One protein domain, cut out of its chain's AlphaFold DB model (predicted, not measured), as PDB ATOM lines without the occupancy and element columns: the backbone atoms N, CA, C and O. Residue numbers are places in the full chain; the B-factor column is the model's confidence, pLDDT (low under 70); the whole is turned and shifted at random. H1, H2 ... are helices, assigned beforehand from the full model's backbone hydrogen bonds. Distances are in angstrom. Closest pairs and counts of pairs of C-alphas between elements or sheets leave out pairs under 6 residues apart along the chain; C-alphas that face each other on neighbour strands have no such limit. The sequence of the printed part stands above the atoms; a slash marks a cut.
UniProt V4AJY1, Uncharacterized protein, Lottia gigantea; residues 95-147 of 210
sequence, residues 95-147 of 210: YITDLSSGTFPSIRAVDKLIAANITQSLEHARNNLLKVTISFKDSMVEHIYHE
ATOM      1  N   TYR A  95     214.202 169.479 107.804       91.06
ATOM      2  CA  TYR A  95     214.227 168.994 106.425       91.06
ATOM      3  C   TYR A  95     214.967 167.659 106.377       91.06
ATOM      4  O   TYR A  95     216.155 167.595 106.699       91.06
ATOM      5  N   ILE A  96     214.262 166.590 106.012       90.88
ATOM      6  CA  ILE A  96     214.865 165.278 105.761       90.88
ATOM      7  C   ILE A  96     215.350 165.271 104.311       90.88
ATOM      8  O   ILE A  96     214.608 165.641 103.404       90.88
ATOM      9  N   THR A  97     216.610 164.902 104.099       91.69
ATOM     10  CA  THR A  97     217.263 164.974 102.788       91.69
ATOM     11  C   THR A  97     217.646 163.588 102.297       91.69
ATOM     12  O   THR A  97     218.394 162.892 102.982       91.69
ATOM     13  N   ASP A  98     217.221 163.251 101.081       92.25
ATOM     14  CA  ASP A  98     217.679 162.071 100.349       92.25
ATOM     15  C   ASP A  98     218.618 162.506  99.218       92.25
ATOM     16  O   ASP A  98     218.292 163.406  98.438       92.25
ATOM     17  N   LEU A  99     219.790 161.875  99.117       93.81
ATOM     18  CA  LEU A  99     220.783 162.195  98.093       93.81
ATOM     19  C   LEU A  99     220.685 161.210  96.928       93.81
ATOM     20  O   LEU A  99     220.889 160.010  97.102       93.81
ATOM     21  N   SER A 100     220.447 161.734  95.725       93.12
ATOM     22  CA  SER A 100     220.632 160.993  94.477       93.12
ATOM     23  C   SER A 100     221.711 161.661  93.627       93.12
ATOM     24  O   SER A 100     221.762 162.885  93.499       93.12
ATOM     25  N   SER A 101     222.608 160.850  93.070       94.00
ATOM     26  CA  SER A 101     223.720 161.309  92.238       94.00
ATOM     27  C   SER A 101     223.704 160.612  90.886       94.00
ATOM     28  O   SER A 101     223.395 159.424  90.799       94.00
ATOM     29  N   GLY A 102     224.093 161.332  89.837       92.06
ATOM     30  CA  GLY A 102     224.207 160.794  88.486       92.06
ATOM     31  C   GLY A 102     225.296 161.499  87.689       92.06
ATOM     32  O   GLY A 102     225.745 162.588  88.046       92.06
ATOM     33  N   THR A 103     225.727 160.869  86.597       92.00
ATOM     34  CA  THR A 103     226.804 161.394  85.754       92.00
ATOM     35  C   THR A 103     226.358 162.654  85.018       92.00
ATOM     36  O   THR A 103     225.401 162.633  84.240       92.00
ATOM     37  N   PHE A 104     227.096 163.742  85.215       90.12
ATOM     38  CA  PHE A 104     226.903 165.016  84.534       90.12
ATOM     39  C   PHE A 104     228.247 165.528  83.985       90.12
ATOM     40  O   PHE A 104     229.267 165.338  84.644       90.12
ATOM     41  N   PRO A 105     228.283 166.189  82.814       90.31
ATOM     42  CA  PRO A 105     227.227 166.279  81.802       90.31
ATOM     43  C   PRO A 105     227.122 165.008  80.938       90.31
ATOM     44  O   PRO A 105     228.031 164.173  80.892       90.31
ATOM     45  N   SER A 106     225.997 164.854  80.232       90.19
ATOM     46  CA  SER A 106     225.867 163.808  79.211       90.19
ATOM     47  C   SER A 106     226.738 164.139  77.997       90.19
ATOM     48  O   SER A 106     226.995 165.308  77.712       90.19
ATOM     49  N   ILE A 107     227.164 163.114  77.253       89.38
ATOM     50  CA  ILE A 107     228.070 163.270  76.100       89.38
ATOM     51  C   ILE A 107     227.503 164.289  75.095       89.38
ATOM     52  O   ILE A 107     228.198 165.211  74.699       89.38
ATOM     53  N   ARG A 108     226.202 164.199  74.786       88.31
ATOM     54  CA  ARG A 108     225.512 165.120  73.863       88.31
ATOM     55  C   ARG A 108     225.299 166.527  74.424       88.31
ATOM     56  O   ARG A 108     225.110 167.473  73.667       88.31
ATOM     57  N   ALA A 109     225.230 166.667  75.747       87.75
ATOM     58  CA  ALA A 109     225.080 167.976  76.373       87.75
ATOM     59  C   ALA A 109     226.411 168.734  76.410       87.75
ATOM     60  O   ALA A 109     226.396 169.964  76.442       87.75
ATOM     61  N   VAL A 110     227.543 168.023  76.380       91.06
ATOM     62  CA  VAL A 110     228.863 168.648  76.457       91.06
ATOM     63  C   VAL A 110     229.168 169.505  75.237       91.06
ATOM     64  O   VAL A 110     229.708 170.589  75.406       91.06
ATOM     65  N   ASP A 111     228.722 169.108  74.044       89.69
ATOM     66  CA  ASP A 111     228.941 169.891  72.821       89.69
ATOM     67  C   ASP A 111     228.315 171.289  72.927       89.69
ATOM     68  O   ASP A 111     228.902 172.282  72.503       89.69
ATOM     69  N   LYS A 112     227.150 171.392  73.583       90.19
ATOM     70  CA  LYS A 112     226.504 172.681  73.871       90.19
ATOM     71  C   LYS A 112     227.271 173.497  74.912       90.19
ATOM     72  O   LYS A 112     227.315 174.716  74.802       90.19
ATOM     73  N   LEU A 113     227.864 172.843  75.913       88.75
ATOM     74  CA  LEU A 113     228.675 173.508  76.941       88.75
ATOM     75  C   LEU A 113     230.009 174.012  76.376       88.75
ATOM     76  O   LEU A 113     230.459 175.092  76.753       88.75
ATOM     77  N   ILE A 114     230.603 173.265  75.443       88.88
ATOM     78  CA  ILE A 114     231.800 173.669  74.700       88.88
ATOM     79  C   ILE A 114     231.467 174.832  73.762       88.88
ATOM     80  O   ILE A 114     232.169 175.837  73.770       88.88
ATOM     81  N   ALA A 115     230.352 174.759  73.026       90.06
ATOM     82  CA  ALA A 115     229.894 175.858  72.171       90.06
ATOM     83  C   ALA A 115     229.574 177.141  72.963       90.06
ATOM     84  O   ALA A 115     229.773 178.242  72.461       90.06
ATOM     85  N   ALA A 116     229.114 177.005  74.211       89.50
ATOM     86  CA  ALA A 116     228.901 178.117  75.140       89.50
ATOM     87  C   ALA A 116     230.190 178.595  75.841       89.50
ATOM     88  O   ALA A 116     230.127 179.490  76.681       89.50
ATOM     89  N   ASN A 117     231.345 178.005  75.517       87.06
ATOM     90  CA  ASN A 117     232.655 178.317  76.087       87.06
ATOM     91  C   ASN A 117     232.732 178.152  77.621       87.06
ATOM     92  O   ASN A 117     233.499 178.835  78.296       87.06
ATOM     93  N   ILE A 118     231.920 177.246  78.181       87.12
ATOM     94  CA  ILE A 118     231.882 176.936  79.623       87.12
ATOM     95  C   ILE A 118     232.948 175.890  79.975       87.12
ATOM     96  O   ILE A 118     233.507 175.901  81.067       87.12
ATOM     97  N   THR A 119     233.237 174.968  79.052       87.56
ATOM     98  CA  THR A 119     234.213 173.884  79.242       87.56
ATOM     99  C   THR A 119     234.978 173.607  77.962       87.56
ATOM    100  O   THR A 119     234.422 173.751  76.880       87.56
ATOM    101  N   GLN A 120     236.215 173.125  78.082       87.94
ATOM    102  CA  GLN A 120     237.067 172.808  76.929       87.94
ATOM    103  C   GLN A 120     236.936 171.354  76.447       87.94
ATOM    104  O   GLN A 120     237.095 171.079  75.262       87.94
ATOM    105  N   SER A 121     236.651 170.407  77.346       88.12
ATOM    106  CA  SER A 121     236.553 168.979  77.021       88.12
ATOM    107  C   SER A 121     235.560 168.257  77.932       88.12
ATOM    108  O   SER A 121     235.183 168.770  78.989       88.12
ATOM    109  N   LEU A 122     235.159 167.039  77.547       88.06
ATOM    110  CA  LEU A 122     234.279 166.194  78.361       88.06
ATOM    111  C   LEU A 122     234.895 165.849  79.722       88.06
ATOM    112  O   LEU A 122     234.196 165.878  80.733       88.06
ATOM    113  N   GLU A 123     236.191 165.539  79.758       90.44
ATOM    114  CA  GLU A 123     236.897 165.246  81.011       90.44
ATOM    115  C   GLU A 123     236.972 166.480  81.907       90.44
ATOM    116  O   GLU A 123     236.685 166.398  83.101       90.44
ATOM    117  N   HIS A 124     237.263 167.645  81.323       90.75
ATOM    118  CA  HIS A 124     237.280 168.897  82.068       90.75
ATOM    119  C   HIS A 124     235.896 169.226  82.639       90.75
ATOM    120  O   HIS A 124     235.789 169.669  83.780       90.75
ATOM    121  N   ALA A 125     234.834 168.954  81.879       91.25
ATOM    122  CA  ALA A 125     233.467 169.141  82.338       91.25
ATOM    123  C   ALA A 125     233.108 168.200  83.495       91.25
ATOM    124  O   ALA A 125     232.518 168.643  84.473       91.25
ATOM    125  N   ARG A 126     233.491 166.920  83.424       90.25
ATOM    126  CA  ARG A 126     233.196 165.935  84.481       90.25
ATOM    127  C   ARG A 126     233.955 166.188  85.781       90.25
ATOM    128  O   ARG A 126     233.429 165.882  86.843       90.25
ATOM    129  N   ASN A 127     235.162 166.742  85.698       92.12
ATOM    130  CA  ASN A 127     235.989 166.995  86.878       92.12
ATOM    131  C   ASN A 127     235.685 168.339  87.555       92.12
ATOM    132  O   ASN A 127     235.958 168.482  88.742       92.12
ATOM    133  N   ASN A 128     235.132 169.317  86.824       92.06
ATOM    134  CA  ASN A 128     234.952 170.681  87.337       92.06
ATOM    135  C   ASN A 128     233.490 171.142  87.416       92.06
ATOM    136  O   ASN A 128     233.201 172.073  88.165       92.06
ATOM    137  N   LEU A 129     232.558 170.535  86.668       91.75
ATOM    138  CA  LEU A 129     231.151 170.930  86.710       91.75
ATOM    139  C   LEU A 129     230.328 170.023  87.620       91.75
ATOM    140  O   LEU A 129     230.297 168.804  87.464       91.75
ATOM    141  N   LEU A 130     229.546 170.657  88.491       92.75
ATOM    142  CA  LEU A 130     228.547 170.006  89.322       92.75
ATOM    143  C   LEU A 130     227.180 170.640  89.063       92.75
ATOM    144  O   LEU A 130     227.024 171.858  89.127       92.75
ATOM    145  N   LYS A 131     226.172 169.803  88.812       91.81
ATOM    146  CA  LYS A 131     224.774 170.232  88.780       91.81
ATOM    147  C   LYS A 131     224.076 169.748  90.045       91.81
ATOM    148  O   LYS A 131     223.861 168.550  90.204       91.81
ATOM    149  N   VAL A 132     223.688 170.686  90.906       94.81
ATOM    150  CA  VAL A 132     222.890 170.411  92.108       94.81
ATOM    151  C   VAL A 132     221.458 170.871  91.860       94.81
ATOM    152  O   VAL A 132     221.226 172.037  91.551       94.81
ATOM    153  N   THR A 133     220.499 169.956  91.995       93.31
ATOM    154  CA  THR A 133     219.067 170.269  91.928       93.31
ATOM    155  C   THR A 133     218.463 170.021  93.303       93.31
ATOM    156  O   THR A 133     218.492 168.892  93.784       93.31
ATOM    157  N   ILE A 134     217.928 171.068  93.934       94.88
ATOM    158  CA  ILE A 134     217.250 170.980  95.231       94.88
ATOM    159  C   ILE A 134     215.750 171.029  94.964       94.88
ATOM    160  O   ILE A 134     215.235 172.055  94.522       94.88
ATOM    161  N   SER A 135     215.069 169.919  95.231       92.81
ATOM    162  CA  SER A 135     213.626 169.784  95.048       92.81
ATOM    163  C   SER A 135     213.013 169.086  96.253       92.81
ATOM    164  O   SER A 135     213.657 168.239  96.873       92.81
ATOM    165  N   PHE A 136     211.763 169.418  96.571       92.62
ATOM    166  CA  PHE A 136     210.992 168.647  97.540       92.62
ATOM    167  C   PHE A 136     210.654 167.281  96.947       92.62
ATOM    168  O   PHE A 136     210.242 167.193  95.790       92.62
ATOM    169  N   LYS A 137     210.861 166.228  97.740       88.31
ATOM    170  CA  LYS A 137     210.527 164.854  97.354       88.31
ATOM    171  C   LYS A 137     209.020 164.691  97.182       88.31
ATOM    172  O   LYS A 137     208.572 164.169  96.169       88.31
ATOM    173  N   ASP A 138     208.277 165.229  98.141       88.81
ATOM    174  CA  ASP A 138     206.824 165.197  98.201       88.81
ATOM    175  C   ASP A 138     206.291 166.620  98.414       88.81
ATOM    176  O   ASP A 138     206.963 167.470  98.999       88.81
ATOM    177  N   SER A 139     205.074 166.897  97.944       88.44
ATOM    178  CA  SER A 139     204.380 168.176  98.179       88.44
ATOM    179  C   SER A 139     203.669 168.240  99.537       88.44
ATOM    180  O   SER A 139     203.028 169.242  99.852       88.44
ATOM    181  N   MET A 140     203.763 167.172 100.332       90.38
ATOM    182  CA  MET A 140     203.171 167.065 101.660       90.38
ATOM    183  C   MET A 140     204.157 167.539 102.732       90.38
ATOM    184  O   MET A 140     205.344 167.225 102.686       90.38
ATOM    185  N   VAL A 141     203.642 168.265 103.726       91.50
ATOM    186  CA  VAL A 141     204.383 168.637 104.935       91.50
ATOM    187  C   VAL A 141     203.928 167.738 106.077       91.50
ATOM    188  O   VAL A 141     202.734 167.653 106.366       91.50
ATOM    189  N   GLU A 142     204.875 167.067 106.725       91.31
ATOM    190  CA  GLU A 142     204.612 166.290 107.933       91.31
ATOM    191  C   GLU A 142     204.692 167.200 109.163       91.31
ATOM    192  O   GLU A 142     205.692 167.889 109.383       91.31
ATOM    193  N   HIS A 143     203.632 167.200 109.970       92.00
ATOM    194  CA  HIS A 143     203.582 167.919 111.236       92.00
ATOM    195  C   HIS A 143     203.564 166.918 112.391       92.00
ATOM    196  O   HIS A 143     202.656 166.096 112.484       92.00
ATOM    197  N   ILE A 144     204.554 167.010 113.279       90.38
ATOM    198  CA  ILE A 144     204.682 166.157 114.464       90.38
ATOM    199  C   ILE A 144     204.449 167.032 115.695       90.38
ATOM    200  O   ILE A 144     205.197 167.982 115.928       90.38
ATOM    201  N   TYR A 145     203.424 166.705 116.480       89.50
ATOM    202  CA  TYR A 145     203.105 167.382 117.736       89.50
ATOM    203  C   TYR A 145     203.197 166.393 118.898       89.50
ATOM    204  O   TYR A 145     202.801 165.236 118.774       89.50
ATOM    205  N   HIS A 146     203.729 166.856 120.028       86.56
ATOM    206  CA  HIS A 146     203.730 166.103 121.275       86.56
ATOM    207  C   HIS A 146     202.558 166.561 122.134       86.56
ATOM    208  O   HIS A 146     202.535 167.698 122.604       86.56
ATOM    209  N   GLU A 147     201.603 165.664 122.342       86.31
ATOM    210  CA  GLU A 147     200.452 165.884 123.209       86.31
ATOM    211  C   GLU A 147     200.624 165.092 124.513       86.31
ATOM    212  O   GLU A 147     201.275 164.042 124.519       86.31
TER     213      GLU A 147
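Overview. This is residues 95 to 147 of the 210 residues of an uncharacterized protein of Lottia gigantea (UniProt V4AJY1). This is a long, thin rod with little regular structure: two short helices, H1 and H2, form a small head at one end, and two long stretches with no named element, residues 95 to 106 and 129 to 147, run from it toward the other end. Residues 142 to 147 stick out free. The 53 printed residues hold H1, then H2, and no named strand; the class is all helix, with 16 residues in named elements. The whole is extended, with a radius of gyration of the C-alphas of 17.9 A and spans of 59 by 18 by 15 A.

Arrangement. H1, residues 107 to 115, and H2, residues 122 to 128, only just touch, with 3 pairs of C-alphas within 8 A. The closest C-alphas are those of Val 110 and Leu 122, 6.2 A apart. Their lines are about perpendicular, at 79 degrees. In H2 every O i to N i+4 pair is within hydrogen-bond range; in H1 3 of 5 are.

Along the chain. H1 is 13.3 A long and begins at C-alpha 107 (228.070, 163.270, 76.100). H2 is 10.1 A long and ends at C-alpha 128 (234.952, 170.681, 87.337).

Size, cuts and confidence. The C-alphas farthest apart, of Ala 115 and Glu 147, are 59.8 A apart. The link from H1 to H2 is short. The printed part has no cut, and no printed residue is under 70 in pLDDT.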